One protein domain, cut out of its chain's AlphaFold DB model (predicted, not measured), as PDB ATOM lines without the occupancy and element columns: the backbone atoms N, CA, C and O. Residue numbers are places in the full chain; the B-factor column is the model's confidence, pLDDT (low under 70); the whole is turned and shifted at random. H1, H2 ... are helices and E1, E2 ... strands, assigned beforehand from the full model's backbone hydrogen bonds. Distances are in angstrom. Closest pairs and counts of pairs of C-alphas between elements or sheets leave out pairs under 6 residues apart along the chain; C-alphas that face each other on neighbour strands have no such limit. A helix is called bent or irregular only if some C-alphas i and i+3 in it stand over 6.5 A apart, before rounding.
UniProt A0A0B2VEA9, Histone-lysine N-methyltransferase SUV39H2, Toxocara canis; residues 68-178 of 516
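AT A GLANCE: This is residues 68 to 178 of the 516 residues of the protein "Histone-lysine N-methyltransferase SUV39H2" of Toxocara canis (UniProt A0A0B2VEA9). A small, strongly twisted sheet, E1 to E3, has helix H1 crossing over its edge strand E1, while the long helix H2 grazes the sheet with residues 145 to 156 and runs on away from it, strand E4 folding back along H2. The turn between E1 and E2 at Phe 88 and the turn after H2 at Glu 169 make the two ends of the longest axis. The printed part has 111 residues, with named elements in the order E1 E2 E3 H1 H2 E4, of mixed class; the sheet, order E1 - E2 - E3, is antiparallel. The whole is compact, with a radius of gyration of the C-alphas of 15.1 A and spans of 53 by 41 by 25 A.

HOW THE PARTS SIT: E1, residues 74 to 84, E2, residues 92 to 100, and E3, residues 109 to 112, form a meander, each strand the antiparallel neighbour of the one before. E1 and E2 are a hairpin, with N 78 and O 97 2.9 A apart, within hydrogen-bond range. E2 and E3 are a hairpin too, with N 96 and O 111 2.8 A apart. H1, residues 120 to 133, is on the sheet over E1 at a height of 9.1 A, across the strands at 69 degrees on the local plane; its closest C-alphas to E1 are Val 122 and Ser 76, 6.0 A. H2, residues 145 to 168, only grazes the sheet; its C-alpha 156 is 7.3 A from C-alpha 78, the closest pair with E1. E4, residues 174 to 177, pairs with no named strand; the closest C-alphas of H2 and E4 are Glu 159 and Ile 176, 5.7 A. Every O i to N i+4 pair is within hydrogen-bond range in H1, and 18 of 20 in H2.

IN THESE COORDINATES: E1 is 24.0 A long from C-alpha 74 at (13.818, 137.354, 56.219), and bends by 72 degrees at residue 78. E2 spans 24.3 A, E3 10.0 A and H1 19.7 A. H2, 32.8 A, has a kink of 30 degrees near residue 152 and is only just irregular, C-alphas 147 and 150 being 6.9 A apart. E4, 10.2 A, ends at C-alpha 177, (27.802, 135.648, 40.030).

THE WHOLE: The C-alphas of Phe 88 and Glu 169, the two farthest apart, are 53.1 A from each other. The printed part has no cut. The link from H1 to H2 is long and that from H2 to E4 tight. Mean pLDDT of the printed part is 86.6; residues 86 to 90 and 138 to 147 are under 70.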
ATOM      1  N   ASP A  68       5.795 137.203  61.840       81.38
ATOM      2  CA  ASP A  68       5.983 136.858  63.256       81.38
ATOM      3  C   ASP A  68       6.365 138.096  64.081       81.38
ATOM      4  O   ASP A  68       7.130 138.962  63.656       81.38
ATOM      5  N   ARG A  69       5.809 138.206  65.292       83.38
ATOM      6  CA  ARG A  69       6.072 139.306  66.248       83.38
ATOM      7  C   ARG A  69       5.945 140.721  65.659       83.38
ATOM      8  O   ARG A  69       6.605 141.648  66.124       83.38
ATOM      9  N   GLY A  70       5.080 140.903  64.665       84.06
ATOM     10  CA  GLY A  70       4.855 142.201  64.028       84.06
ATOM     11  C   GLY A  70       5.829 142.544  62.897       84.06
ATOM     12  O   GLY A  70       5.807 143.679  62.426       84.06
ATOM     13  N   MET A  71       6.675 141.603  62.467       85.56
ATOM     14  CA  MET A  71       7.668 141.790  61.408       85.56
ATOM     15  C   MET A  71       7.643 140.601  60.442       85.56
ATOM     16  O   MET A  71       7.371 139.471  60.837       85.56
ATOM     17  N   TYR A  72       7.958 140.838  59.169       87.81
ATOM     18  CA  TYR A  72       8.134 139.741  58.219       87.81
ATOM     19  C   TYR A  72       9.495 139.066  58.409       87.81
ATOM     20  O   TYR A  72      10.522 139.737  58.561       87.81
ATOM     21  N   GLU A  73       9.505 137.739  58.362       91.75
ATOM     22  CA  GLU A  73      10.714 136.930  58.405       91.75
ATOM     23  C   GLU A  73      11.540 137.101  57.124       91.75
ATOM     24  O   GLU A  73      11.034 137.110  55.994       91.75
ATOM     25  N   VAL A  74      12.853 137.223  57.310       94.62
ATOM     26  CA  VAL A  74      13.818 137.354  56.219       94.62
ATOM     27  C   VAL A  74      14.327 135.973  55.829       94.62
ATOM     28  O   VAL A  74      14.964 135.298  56.630       94.62
ATOM     29  N   GLU A  75      14.107 135.588  54.575       94.31
ATOM     30  CA  GLU A  75      14.605 134.329  54.016       94.31
ATOM     31  C   GLU A  75      16.073 134.459  53.615       94.31
ATOM     32  O   GLU A  75      16.910 133.630  53.957       94.31
ATOM     33  N   SER A  76      16.400 135.518  52.871       95.12
ATOM     34  CA  SER A  76      17.770 135.789  52.447       95.12
ATOM     35  C   SER A  76      17.995 137.265  52.130       95.12
ATOM     36  O   SER A  76      17.079 138.016  51.788       95.12
ATOM     37  N   ILE A  77      19.251 137.694  52.237       95.31
ATOM     38  CA  ILE A  77      19.700 138.991  51.730       95.31
ATOM     39  C   ILE A  77      20.309 138.745  50.354       95.31
ATOM     40  O   ILE A  77      21.298 138.025  50.229       95.31
ATOM     41  N   ILE A  78      19.730 139.361  49.330       93.62
ATOM     42  CA  ILE A  78      20.138 139.166  47.937       93.62
ATOM     43  C   ILE A  78      21.248 140.159  47.553       93.62
ATOM     44  O   ILE A  78      22.211 139.802  46.877       93.62
ATOM     45  N   ALA A  79      21.130 141.417  47.986       91.94
ATOM     46  CA  ALA A  79      22.094 142.469  47.667       91.94
ATOM     47  C   ALA A  79      22.204 143.520  48.774       91.94
ATOM     48  O   ALA A  79      21.347 143.638  49.649       91.94
ATOM     49  N   LYS A  80      23.265 144.327  48.698       91.00
ATOM     50  CA  LYS A  80      23.526 145.449  49.601       91.00
ATOM     51  C   LYS A  80      23.945 146.678  48.806       91.00
ATOM     52  O   LYS A  80      24.758 146.583  47.890       91.00
ATOM     53  N   ARG A  81      23.450 147.852  49.203       88.69
ATOM     54  CA  ARG A  81      23.887 149.144  48.658       88.69
ATOM     55  C   ARG A  81      24.058 150.190  49.752       88.69
ATOM     56  O   ARG A  81      23.542 150.049  50.858       88.69
ATOM     57  N   LYS A  82      24.792 151.257  49.435       87.69
ATOM     58  CA  LYS A  82      24.934 152.432  50.304       87.69
ATOM     59  C   LYS A  82      24.052 153.558  49.780       87.69
ATOM     60  O   LYS A  82      24.289 154.040  48.675       87.69
ATOM     61  N   ARG A  83      23.093 154.012  50.583       84.56
ATOM     62  CA  ARG A  83      22.287 155.201  50.293       84.56
ATOM     63  C   ARG A  83      22.861 156.394  51.045       84.56
ATOM     64  O   ARG A  83      23.196 156.286  52.223       84.56
ATOM     65  N   LYS A  84      23.009 157.527  50.357       80.94
ATOM     66  CA  LYS A  84      23.285 158.802  51.025       80.94
ATOM     67  C   LYS A  84      21.981 159.280  51.645       80.94
ATOM     68  O   LYS A  84      20.991 159.432  50.931       80.94
ATOM     69  N   GLU A  85      21.983 159.481  52.950       78.25
ATOM     70  CA  GLU A  85      20.869 160.127  53.624       78.25
ATOM     71  C   GLU A  85      20.766 161.584  53.153       78.25
ATOM     72  O   GLU A  85      21.781 162.253  52.951       78.25
ATOM     73  N   SER A  86      19.547 162.085  52.957       68.00
ATOM     74  CA  SER A  86      19.263 163.443  52.470       68.00
ATOM     75  C   SER A  86      19.509 164.543  53.521       68.00
ATOM     76  O   SER A  86      18.900 165.606  53.459       68.00
ATOM     77  N   GLY A  87      20.397 164.295  54.489       69.56
ATOM     78  CA  GLY A  87      20.736 165.199  55.588       69.56
ATOM     79  C   GLY A  87      22.106 165.870  55.441       69.56
ATOM     80  O   GLY A  87      22.996 165.383  54.744       69.56
ATOM     81  N   PHE A  88      22.285 166.980  56.165       56.25
ATOM     82  CA  PHE A  88      23.471 167.854  56.143       56.25
ATOM     83  C   PHE A  88      24.800 167.135  56.465       56.25
ATOM     84  O   PHE A  88      25.852 167.565  56.002       56.25
ATOM     85  N   LEU A  89      24.765 166.017  57.206       65.62
ATOM     86  CA  LEU A  89      25.957 165.239  57.574       65.62
ATOM     87  C   LEU A  89      26.323 164.104  56.594       65.62
ATOM     88  O   LEU A  89      27.352 163.458  56.773       65.62
ATOM     89  N   GLY A  90      25.519 163.848  55.555       69.56
ATOM     90  CA  GLY A  90      25.865 162.903  54.483       69.56
ATOM     91  C   GLY A  90      26.155 161.461  54.929       69.56
ATOM     92  O   GLY A  90      26.925 160.762  54.257       69.56
ATOM     93  N   THR A  91      25.571 161.003  56.041       79.62
ATOM     94  CA  THR A  91      25.757 159.637  56.543       79.62
ATOM     95  C   THR A  91      25.333 158.627  55.475       79.62
ATOM     96  O   THR A  91      24.279 158.745  54.843       79.62
ATOM     97  N   ARG A  92      26.188 157.630  55.217       82.94
ATOM     98  CA  ARG A  92      25.882 156.540  54.282       82.94
ATOM     99  C   ARG A  92      25.266 155.382  55.050       82.94
ATOM    100  O   ARG A  92      25.980 154.675  55.758       82.94
ATOM    101  N   LEU A  93      23.970 155.171  54.863       88.00
ATOM    102  CA  LEU A  93      23.261 154.033  55.432       88.00
ATOM    103  C   LEU A  93      23.351 152.829  54.494       88.00
ATOM    104  O   LEU A  93      23.421 152.972  53.269       88.00
ATOM    105  N   ASN A  94      23.391 151.635  55.081       88.75
ATOM    106  CA  ASN A  94      23.330 150.390  54.326       88.75
ATOM    107  C   ASN A  94      21.864 150.001  54.131       88.75
ATOM    108  O   ASN A  94      21.156 149.790  55.114       88.75
ATOM    109  N   GLU A  95      21.459 149.854  52.875       91.56
ATOM    110  CA  GLU A  95      20.199 149.225  52.491       91.56
ATOM    111  C   GLU A  95      20.484 147.811  51.984       91.56
ATOM    112  O   GLU A  95      21.498 147.561  51.320       91.56
ATOM    113  N   TYR A  96      19.573 146.897  52.289       93.19
ATOM    114  CA  TYR A  96      19.645 145.490  51.931       93.19
ATOM    115  C   TYR A  96      18.431 145.127  51.089       93.19
ATOM    116  O   TYR A  96      17.325 145.557  51.398       93.19
ATOM    117  N   TYR A  97      18.639 144.369  50.019       94.31
ATOM    118  CA  TYR A  97      17.563 143.858  49.182       94.31
ATOM    119  C   TYR A  97      17.137 142.494  49.715       94.31
ATOM    120  O   TYR A  97      17.921 141.543  49.671       94.31
ATOM    121  N   ILE A  98      15.938 142.441  50.283       95.56
ATOM    122  CA  ILE A  98      15.467 141.342  51.122       95.56
ATOM    123  C   ILE A  98      14.553 140.415  50.331       95.56
ATOM    124  O   ILE A  98      13.592 140.883  49.729       95.56
ATOM    125  N   LYS A  99      14.828 139.108  50.394       95.31
ATOM    126  CA  LYS A  99      13.866 138.050  50.078       95.31
ATOM    127  C   LYS A  99      13.091 137.696  51.341       95.31
ATOM    128  O   LYS A  99      13.696 137.283  52.330       95.31
ATOM    129  N   TRP A 100      11.773 137.848  51.296       94.69
ATOM    130  CA  TRP A 100      10.873 137.516  52.405       94.69
ATOM    131  C   TRP A 100      10.461 136.046  52.356       94.69
ATOM    132  O   TRP A 100      10.267 135.503  51.263       94.69
ATOM    133  N   VAL A 101      10.323 135.420  53.526       91.94
ATOM    134  CA  VAL A 101       9.957 134.000  53.656       91.94
ATOM    135  C   VAL A 101       8.592 133.736  53.027       91.94
ATOM    136  O   VAL A 101       7.602 134.347  53.407       91.94
ATOM    137  N   GLY A 102       8.544 132.828  52.048       90.12
ATOM    138  CA  GLY A 102       7.311 132.401  51.366       90.12
ATOM    139  C   GLY A 102       6.735 133.369  50.341       90.12
ATOM    140  O   GLY A 102       5.809 133.004  49.626       90.12
ATOM    141  N   TRP A 103       7.293 134.570  50.219       92.38
ATOM    142  CA  TRP A 103       6.848 135.544  49.230       92.38
ATOM    143  C   TRP A 103       7.628 135.426  47.917       92.38
ATOM    144  O   TRP A 103       8.802 135.062  47.936       92.38
ATOM    145  N   PRO A 104       7.046 135.781  46.768       91.94
ATOM    146  CA  PRO A 104       7.742 135.680  45.491       91.94
ATOM    147  C   PRO A 104       8.845 136.736  45.344       91.94
ATOM    148  O   PRO A 104       8.790 137.807  45.939       91.94
ATOM    149  N   TYR A 105       9.853 136.492  44.499       90.38
ATOM    150  CA  TYR A 105      10.987 137.427  44.345       90.38
ATOM    151  C   TYR A 105      10.576 138.847  43.912       90.38
ATOM    152  O   TYR A 105      11.271 139.818  44.220       90.38
ATOM    153  N   ARG A 106       9.434 139.000  43.235       89.75
ATOM    154  CA  ARG A 106       8.899 140.314  42.846       89.75
ATOM    155  C   ARG A 106       8.533 141.209  44.038       89.75
ATOM    156  O   ARG A 106       8.514 142.424  43.873       89.75
ATOM    157  N   THR A 107       8.288 140.641  45.223       92.50
ATOM    158  CA  THR A 107       8.001 141.404  46.452       92.50
ATOM    159  C   THR A 107       9.252 141.694  47.275       92.50
ATOM    160  O   THR A 107       9.163 142.302  48.342       92.50
ATOM    161  N   CYS A 108      10.438 141.300  46.799       93.25
ATOM    162  CA  CYS A 108      11.686 141.687  47.436       93.25
ATOM    163  C   CYS A 108      11.807 143.215  47.477       93.25
ATOM    164  O   CYS A 108      11.643 143.894  46.457       93.25
ATOM    165  N   THR A 109      12.156 143.764  48.639       93.81
ATOM    166  CA  THR A 109      12.255 145.214  48.850       93.81
ATOM    167  C   THR A 109      13.599 145.621  49.436       93.81
ATOM    168  O   THR A 109      14.312 144.827  50.049       93.81
ATOM    169  N   TRP A 110      13.976 146.881  49.206       93.31
ATOM    170  CA  TRP A 110      15.128 147.492  49.862       93.31
ATOM    171  C   TRP A 110      14.726 147.960  51.256       93.31
ATOM    172  O   TRP A 110      13.801 148.756  51.374       93.31
ATOM    173  N   GLN A 111      15.443 147.499  52.274       93.94
ATOM    174  CA  GLN A 111      15.173 147.810  53.675       93.94
ATOM    175  C   GLN A 111      16.447 148.260  54.394       93.94
ATOM    176  O   GLN A 111      17.550 147.786  54.085       93.94
ATOM    177  N   LEU A 112      16.322 149.164  55.366       91.88
ATOM    178  CA  LEU A 112      17.414 149.469  56.289       91.88
ATOM    179  C   LEU A 112      17.532 148.361  57.328       91.88
ATOM    180  O   LEU A 112      16.567 147.678  57.638       91.88
ATOM    181  N   ALA A 113      18.715 148.213  57.925       87.00
ATOM    182  CA  ALA A 113      18.935 147.221  58.982       87.00
ATOM    183  C   ALA A 113      18.024 147.392  60.216       87.00
ATOM    184  O   ALA A 113      17.972 146.473  61.023       87.00
ATOM    185  N   SER A 114      17.380 148.553  60.372       86.12
ATOM    186  CA  SER A 114      16.364 148.849  61.388       86.12
ATOM    187  C   SER A 114      14.965 148.343  61.034       86.12
ATOM    188  O   SER A 114      14.135 148.214  61.925       86.12
ATOM    189  N   ASP A 115      14.698 148.098  59.750       88.81
ATOM    190  CA  ASP A 115      13.346 147.884  59.215       88.81
ATOM    191  C   ASP A 115      12.998 146.393  59.109       88.81
ATOM    192  O   ASP A 115      11.858 146.023  58.848       88.81
ATOM    193  N   PHE A 116      13.987 145.525  59.306       84.12
ATOM    194  CA  PHE A 116      13.828 144.083  59.419       84.12
ATOM    195  C   PHE A 116      14.503 143.626  60.712       84.12
ATOM    196  O   PHE A 116      15.492 144.227  61.131       84.12
ATOM    197  N   GLY A 117      13.922 142.619  61.370       80.81
ATOM    198  CA  GLY A 117      14.302 142.193  62.719       80.81
ATOM    199  C   GLY A 117      15.741 141.676  62.864       80.81
ATOM    200  O   GLY A 117      16.616 141.861  62.013       80.81
ATOM    201  N   GLU A 118      16.009 141.005  63.982       83.06
ATOM    202  CA  GLU A 118      17.308 140.381  64.232       83.06
ATOM    203  C   GLU A 118      17.536 139.228  63.244       83.06
ATOM    204  O   GLU A 118      16.846 138.215  63.265       83.06
ATOM    205  N   VAL A 119      18.488 139.411  62.328       90.12
ATOM    206  CA  VAL A 119      18.773 138.476  61.225       90.12
ATOM    207  C   VAL A 119      20.269 138.204  61.115       90.12
ATOM    208  O   VAL A 119      20.860 138.215  60.033       90.12
ATOM    209  N   ASP A 120      20.918 138.036  62.262       91.69
ATOM    210  CA  ASP A 120      22.373 137.928  62.349       91.69
ATOM    211  C   ASP A 120      22.919 136.733  61.569       91.69
ATOM    212  O   ASP A 120      23.938 136.867  60.890       91.69
ATOM    213  N   GLU A 121      22.203 135.606  61.563       93.00
ATOM    214  CA  GLU A 121      22.566 134.428  60.770       93.00
ATOM    215  C   GLU A 121      22.500 134.712  59.263       93.00
ATOM    216  O   GLU A 121      23.481 134.491  58.548       93.00
ATOM    217  N   VAL A 122      21.398 135.302  58.787       93.88
ATOM    218  CA  VAL A 122      21.222 135.652  57.367       93.88
ATOM    219  C   VAL A 122      22.244 136.707  56.930       93.88
ATOM    220  O   VAL A 122      22.856 136.603  55.864       93.88
ATOM    221  N   LYS A 123      22.505 137.714  57.774       93.50
ATOM    222  CA  LYS A 123      23.571 138.704  57.556       93.50
ATOM    223  C   LYS A 123      24.943 138.038  57.522       93.50
ATOM    224  O   LYS A 123      25.779 138.423  56.702       93.50
ATOM    225  N   ALA A 124      25.214 137.072  58.395       94.06
ATOM    226  CA  ALA A 124      26.482 136.355  58.425       94.06
ATOM    227  C   ALA A 124      26.688 135.517  57.156       94.06
ATOM    228  O   ALA A 124      27.791 135.552  56.597       94.06
ATOM    229  N   GLU A 125      25.647 134.832  56.670       92.81
ATOM    230  CA  GLU A 125      25.671 134.085  55.408       92.81
ATOM    231  C   GLU A 125      25.917 135.014  54.217       92.81
ATOM    232  O   GLU A 125      26.869 134.799  53.459       92.81
ATOM    233  N   PHE A 126      25.158 136.109  54.112       93.69
ATOM    234  CA  PHE A 126      25.354 137.119  53.073       93.69
ATOM    235  C   PHE A 126      26.776 137.690  53.088       93.69
ATOM    236  O   PHE A 126      27.474 137.695  52.077       93.69
ATOM    237  N   ASN A 127      27.273 138.100  54.257       92.38
ATOM    238  CA  ASN A 127      28.631 138.624  54.379       92.38
ATOM    239  C   ASN A 127      29.694 137.562  54.046       92.38
ATOM    240  O   ASN A 127      30.768 137.899  53.545       92.38
ATOM    241  N   ALA A 128      29.443 136.281  54.336       91.56
ATOM    242  CA  ALA A 128      30.342 135.195  53.958       91.56
ATOM    243  C   ALA A 128      30.368 134.971  52.441       91.56
ATOM    244  O   ALA A 128      31.450 134.732  51.897       91.56
ATOM    245  N   ARG A 129      29.215 135.089  51.774       91.56
ATOM    246  CA  ARG A 129      29.093 135.079  50.312       91.56
ATOM    247  C   ARG A 129      29.863 136.243  49.691       91.56
ATOM    248  O   ARG A 129      30.763 136.003  48.892       91.56
ATOM    249  N   GLU A 130      29.618 137.470  50.143       89.50
ATOM    250  CA  GLU A 130      30.310 138.674  49.655       89.50
ATOM    251  C   GLU A 130      31.831 138.581  49.834       89.50
ATOM    252  O   GLU A 130      32.598 138.888  48.924       89.50
ATOM    253  N   ARG A 131      32.304 138.096  50.992       89.56
ATOM    254  CA  ARG A 131      33.744 137.878  51.219       89.56
ATOM    255  C   ARG A 131      34.341 136.849  50.265       89.56
ATOM    256  O   ARG A 131      35.491 137.009  49.867       89.56
ATOM    257  N   ALA A 132      33.599 135.791  49.940       88.94
ATOM    258  CA  ALA A 132      34.063 134.770  49.010       88.94
ATOM    259  C   ALA A 132      34.125 135.308  47.574       88.94
ATOM    260  O   ALA A 132      35.114 135.074  46.884       88.94
ATOM    261  N   LEU A 133      33.108 136.065  47.155       87.31
ATOM    262  CA  LEU A 133      33.048 136.654  45.818       87.31
ATOM    263  C   LEU A 133      34.051 137.800  45.634       87.31
ATOM    264  O   LEU A 133      34.602 137.959  44.553       87.31
ATOM    265  N   LYS A 134      34.419 138.519  46.698       86.25
ATOM    266  CA  LYS A 134      35.431 139.587  46.631       86.25
ATOM    267  C   LYS A 134      36.785 139.139  46.055       86.25
ATOM    268  O   LYS A 134      37.527 139.971  45.553       86.25
ATOM    269  N   VAL A 135      37.126 137.850  46.135       83.44
ATOM    270  CA  VAL A 135      38.383 137.303  45.582       83.44
ATOM    271  C   VAL A 135      38.360 137.233  44.050       83.44
ATOM    272  O   VAL A 135      39.414 137.198  43.426       83.44
ATOM    273  N   VAL A 136      37.169 137.200  43.454       78.56
ATOM    274  CA  VAL A 136      36.958 137.014  42.012       78.56
ATOM    275  C   VAL A 136      36.344 138.242  41.331       78.56
ATOM    276  O   VAL A 136      36.252 138.261  40.111       78.56
ATOM    277  N   MET A 137      35.943 139.256  42.103       74.38
ATOM    278  CA  MET A 137      35.324 140.496  41.625       74.38
ATOM    279  C   MET A 137      36.365 141.607  41.443       74.38
ATOM    280  O   MET A 137      37.105 141.912  42.381       74.38
ATOM    281  N   GLU A 138      36.374 142.273  40.287       63.50
ATOM    282  CA  GLU A 138      37.308 143.380  40.018       63.50
ATOM    283  C   GLU A 138      36.858 144.710  40.638       63.50
ATOM    284  O   GLU A 138      37.698 145.472  41.123       63.50
ATOM    285  N   GLN A 139      35.544 144.952  40.711       60.06
ATOM    286  CA  GLN A 139      34.865 145.890  41.612       60.06
ATOM    287  C   GLN A 139      33.371 145.928  41.254       60.06
ATOM    288  O   GLN A 139      33.049 146.202  40.104       60.06
ATOM    289  N   PRO A 140      32.443 145.733  42.207       56.00
ATOM    290  CA  PRO A 140      31.025 145.889  41.910       56.00
ATOM    291  C   PRO A 140      30.719 147.373  41.662       56.00
ATOM    292  O   PRO A 140      30.601 148.155  42.612       56.00
ATOM    293  N   ASP A 141      30.579 147.794  40.400       57.00
ATOM    294  CA  ASP A 141      29.950 149.086  40.131       57.00
ATOM    295  C   ASP A 141      28.447 148.955  40.398       57.00
ATOM    296  O   ASP A 141      27.645 148.500  39.583       57.00
ATOM    297  N   HIS A 142      28.061 149.347  41.610       59.00
ATOM    298  CA  HIS A 142      26.691 149.328  42.106       59.00
ATOM    299  C   HIS A 142      25.780 150.380  41.424       59.00
ATOM    300  O   HIS A 142      24.777 150.772  42.023       59.00
ATOM    301  N   ARG A 143      26.107 150.910  40.240       56.81
ATOM    302  CA  ARG A 143      25.382 152.047  39.641       56.81
ATOM    303  C   ARG A 143      24.189 151.698  38.744       56.81
ATOM    304  O   ARG A 143      23.432 152.609  38.432       56.81
ATOM    305  N   PHE A 144      23.920 150.426  38.436       55.28
ATOM    306  CA  PHE A 144      22.860 150.052  37.478       55.28
ATOM    307  C   PHE A 144      21.945 148.905  37.959       55.28
ATOM    308  O   PHE A 144      21.818 147.874  37.309       55.28
ATOM    309  N   TRP A 145      21.298 149.053  39.124       63.34
ATOM    310  CA  TRP A 145      20.515 147.952  39.721       63.34
ATOM    311  C   TRP A 145      19.117 147.738  39.138       63.34
ATOM    312  O   TRP A 145      18.612 146.626  39.237       63.34
ATOM    313  N   SER A 146      18.456 148.745  38.558       63.00
ATOM    314  CA  SER A 146      17.036 148.601  38.194       63.00
ATOM    315  C   SER A 146      16.791 147.588  37.068       63.00
ATOM    316  O   SER A 146      15.843 146.815  37.178       63.00
ATOM    317  N   SER A 147      17.650 147.520  36.039       64.31
ATOM    318  CA  SER A 147      17.578 146.459  35.013       64.31
ATOM    319  C   SER A 147      18.100 145.110  35.529       64.31
ATOM    320  O   SER A 147      17.588 144.054  35.158       64.31
ATOM    321  N   ARG A 148      19.037 145.135  36.488       83.19
ATOM    322  CA  ARG A 148      19.689 143.945  37.063       83.19
ATOM    323  C   ARG A 148      18.886 143.185  38.117       83.19
ATOM    324  O   ARG A 148      19.273 142.072  38.453       83.19
ATOM    325  N   ILE A 149      17.768 143.703  38.633       87.31
ATOM    326  CA  ILE A 149      16.975 142.979  39.652       87.31
ATOM    327  C   ILE A 149      16.487 141.622  39.123       87.31
ATOM    328  O   ILE A 149      16.649 140.614  39.804       87.31
ATOM    329  N   ARG A 150      15.960 141.571  37.892       88.75
ATOM    330  CA  ARG A 150      15.475 140.312  37.293       88.75
ATOM    331  C   ARG A 150      16.604 139.306  37.081       88.75
ATOM    332  O   ARG A 150      16.426 138.109  37.301       88.75
ATOM    333  N   GLN A 151      17.768 139.797  36.663       90.44
ATOM    334  CA  GLN A 151      18.968 138.979  36.542       90.44
ATOM    335  C   GLN A 151      19.375 138.418  37.905       90.44
ATOM    336  O   GLN A 151      19.546 137.213  38.050       90.44
ATOM    337  N   LEU A 152      19.462 139.282  38.911       90.75
ATOM    338  CA  LEU A 152      19.829 138.915  40.267       90.75
ATOM    339  C   LEU A 152      18.879 137.854  40.837       90.75
ATOM    340  O   LEU A 152      19.346 136.839  41.338       90.75
ATOM    341  N   HIS A 153      17.562 138.025  40.681       92.69
ATOM    342  CA  HIS A 153      16.572 137.011  41.062       92.69
ATOM    343  C   HIS A 153      16.824 135.674  40.367       92.69
ATOM    344  O   HIS A 153      16.827 134.631  41.017       92.69
ATOM    345  N   SER A 154      17.052 135.695  39.052       93.50
ATOM    346  CA  SER A 154      17.318 134.485  38.270       93.50
ATOM    347  C   SER A 154      18.579 133.754  38.746       93.50
ATOM    348  O   SER A 154      18.534 132.547  38.990       93.50
ATOM    349  N   LEU A 155      19.680 134.479  38.954       93.38
ATOM    350  CA  LEU A 155      20.942 133.904  39.425       93.38
ATOM    351  C   LEU A 155      20.838 133.393  40.864       93.38
ATOM    352  O   LEU A 155      21.350 132.316  41.157       93.38
ATOM    353  N   THR A 156      20.143 134.112  41.752       93.88
ATOM    354  CA  THR A 156      19.910 133.665  43.132       93.88
ATOM    355  C   THR A 156      19.062 132.397  43.173       93.88
ATOM    356  O   THR A 156      19.430 131.457  43.872       93.88
ATOM    357  N   ARG A 157      17.982 132.307  42.382       93.75
ATOM    358  CA  ARG A 157      17.182 131.072  42.274       93.75
ATOM    359  C   ARG A 157      18.025 129.895  41.787       93.75
ATOM    360  O   ARG A 157      17.919 128.801  42.336       93.75
ATOM    361  N   TRP A 158      18.876 130.119  40.789       94.94
ATOM    362  CA  TRP A 158      19.747 129.081  40.237       94.94
ATOM    363  C   TRP A 158      20.842 128.637  41.215       94.94
ATOM    364  O   TRP A 158      21.088 127.442  41.378       94.94
ATOM    365  N   GLU A 159      21.456 129.581  41.932       95.44
ATOM    366  CA  GLU A 159      22.399 129.287  43.015       95.44
ATOM    367  C   GLU A 159      21.719 128.448  44.107       95.44
ATOM    368  O   GLU A 159      22.261 127.423  44.527       95.44
ATOM    369  N   SER A 160      20.511 128.836  44.528       94.25
ATOM    370  CA  SER A 160      19.726 128.123  45.539       94.25
ATOM    371  C   SER A 160      19.316 126.720  45.093       94.25
ATOM    372  O   SER A 160      19.463 125.781  45.876       94.25
ATOM    373  N   SER A 161      18.864 126.537  43.846       94.69
ATOM    374  CA  SER A 161      18.452 125.219  43.341       94.69
ATOM    375  C   SER A 161      19.625 124.237  43.278       94.69
ATOM    376  O   SER A 161      19.507 123.096  43.727       94.69
ATOM    377  N   ILE A 162      20.798 124.692  42.827       95.94
ATOM    378  CA  ILE A 162      22.022 123.882  42.843       95.94
ATOM    379  C   ILE A 162      22.466 123.592  44.280       95.94
ATOM    380  O   ILE A 162      22.831 122.460  44.613       95.94
ATOM    381  N   ASN A 163      22.431 124.595  45.156       96.00
ATOM    382  CA  ASN A 163      22.856 124.430  46.539       96.00
ATOM    383  C   ASN A 163      21.923 123.523  47.350       96.00
ATOM    384  O   ASN A 163      22.408 122.864  48.267       96.00
ATOM    385  N   ALA A 164      20.639 123.415  46.997       95.94
ATOM    386  CA  ALA A 164      19.736 122.423  47.573       95.94
ATOM    387  C   ALA A 164      20.208 120.989  47.264       95.94
ATOM    388  O   ALA A 164      20.371 120.183  48.182       95.94
ATOM    389  N   ILE A 165      20.550 120.701  46.000       95.81
ATOM    390  CA  ILE A 165      21.112 119.401  45.584       95.81
ATOM    391  C   ILE A 165      22.419 119.119  46.337       95.81
ATOM    392  O   ILE A 165      22.620 118.034  46.881       95.81
ATOM    393  N   LEU A 166      23.318 120.106  46.411       95.56
ATOM    394  CA  LEU A 166      24.612 119.945  47.077       95.56
ATOM    395  C   LEU A 166      24.480 119.690  48.583       95.56
ATOM    396  O   LEU A 166      25.219 118.862  49.113       95.56
ATOM    397  N   ARG A 167      23.558 120.375  49.271       94.38
ATOM    398  CA  ARG A 167      23.322 120.190  50.712       94.38
ATOM    399  C   ARG A 167      22.742 118.809  51.013       94.38
ATOM    400  O   ARG A 167      23.227 118.172  51.947       94.38
ATOM    401  N   ASN A 168      21.804 118.321  50.199       95.31
ATOM    402  CA  ASN A 168      21.237 116.973  50.346       95.31
ATOM    403  C   ASN A 168      22.315 115.880  50.258       95.31
ATOM    404  O   ASN A 168      22.265 114.889  50.978       95.31
ATOM    405  N   GLU A 169      23.349 116.116  49.453       92.81
ATOM    406  CA  GLU A 169      24.486 115.209  49.259       92.81
ATOM    407  C   GLU A 169      25.670 115.494  50.195       92.81
ATOM    408  O   GLU A 169      26.776 114.987  49.996       92.81
ATOM    409  N   SER A 170      25.484 116.356  51.204       92.69
ATOM    410  CA  SER A 170      26.544 116.781  52.131       92.69
ATOM    411  C   SER A 170      27.801 117.336  51.433       92.69
ATOM    412  O   SER A 170      28.923 117.240  51.945       92.69
ATOM    413  N   ARG A 171      27.635 117.938  50.249       92.38
ATOM    414  CA  ARG A 171      28.706 118.572  49.467       92.38
ATOM    415  C   ARG A 171      28.816 120.054  49.808       92.38
ATOM    416  O   ARG A 171      27.880 120.694  50.276       92.38
ATOM    417  N   GLN A 172      29.993 120.630  49.561       93.06
ATOM    418  CA  GLN A 172      30.160 122.076  49.713       93.06
ATOM    419  C   GLN A 172      29.287 122.829  48.710       93.06
ATOM    420  O   GLN A 172      29.210 122.436  47.552       93.06
ATOM    421  N   ILE A 173      28.702 123.947  49.128       93.81
ATOM    422  CA  ILE A 173      27.948 124.851  48.249       93.81
ATOM    423  C   ILE A 173      28.838 125.482  47.169       93.81
ATOM    424  O   ILE A 173      30.076 125.426  47.246       93.81
ATOM    425  N   LEU A 174      28.211 126.080  46.165       95.00
ATOM    426  CA  LEU A 174      28.854 126.968  45.204       95.00
ATOM    427  C   LEU A 174      28.138 128.319  45.145       95.00
ATOM    428  O   LEU A 174      27.021 128.455  45.640       95.00
ATOM    429  N   TYR A 175      28.803 129.303  44.552       94.88
ATOM    430  CA  TYR A 175      28.232 130.620  44.285       94.88
ATOM    431  C   TYR A 175      28.083 130.841  42.782       94.88
ATOM    432  O   TYR A 175      28.836 130.267  41.994       94.88
ATOM    433  N   ILE A 176      27.140 131.687  42.397       93.62
ATOM    434  CA  ILE A 176      26.898 132.105  41.020       93.62
ATOM    435  C   ILE A 176      26.867 133.624  40.991       93.62
ATOM    436  O   ILE A 176      26.177 134.270  41.785       93.62
ATOM    437  N   TYR A 177      27.650 134.207  40.093       89.50
ATOM    438  CA  TYR A 177      27.802 135.648  40.030       89.50
ATOM    439  C   TYR A 177      28.054 136.127  38.601       89.50
ATOM    440  O   TYR A 177      28.824 135.527  37.851       89.50
ATOM    441  N   ASN A 178      27.391 137.220  38.240       88.69
ATOM    442  CA  ASN A 178      27.547 137.890  36.961       88.69
ATOM    443  C   ASN A 178      27.370 139.395  37.177       88.69
ATOM    444  O   ASN A 178      26.282 139.848  37.529       88.69
TER     445      ASN A 178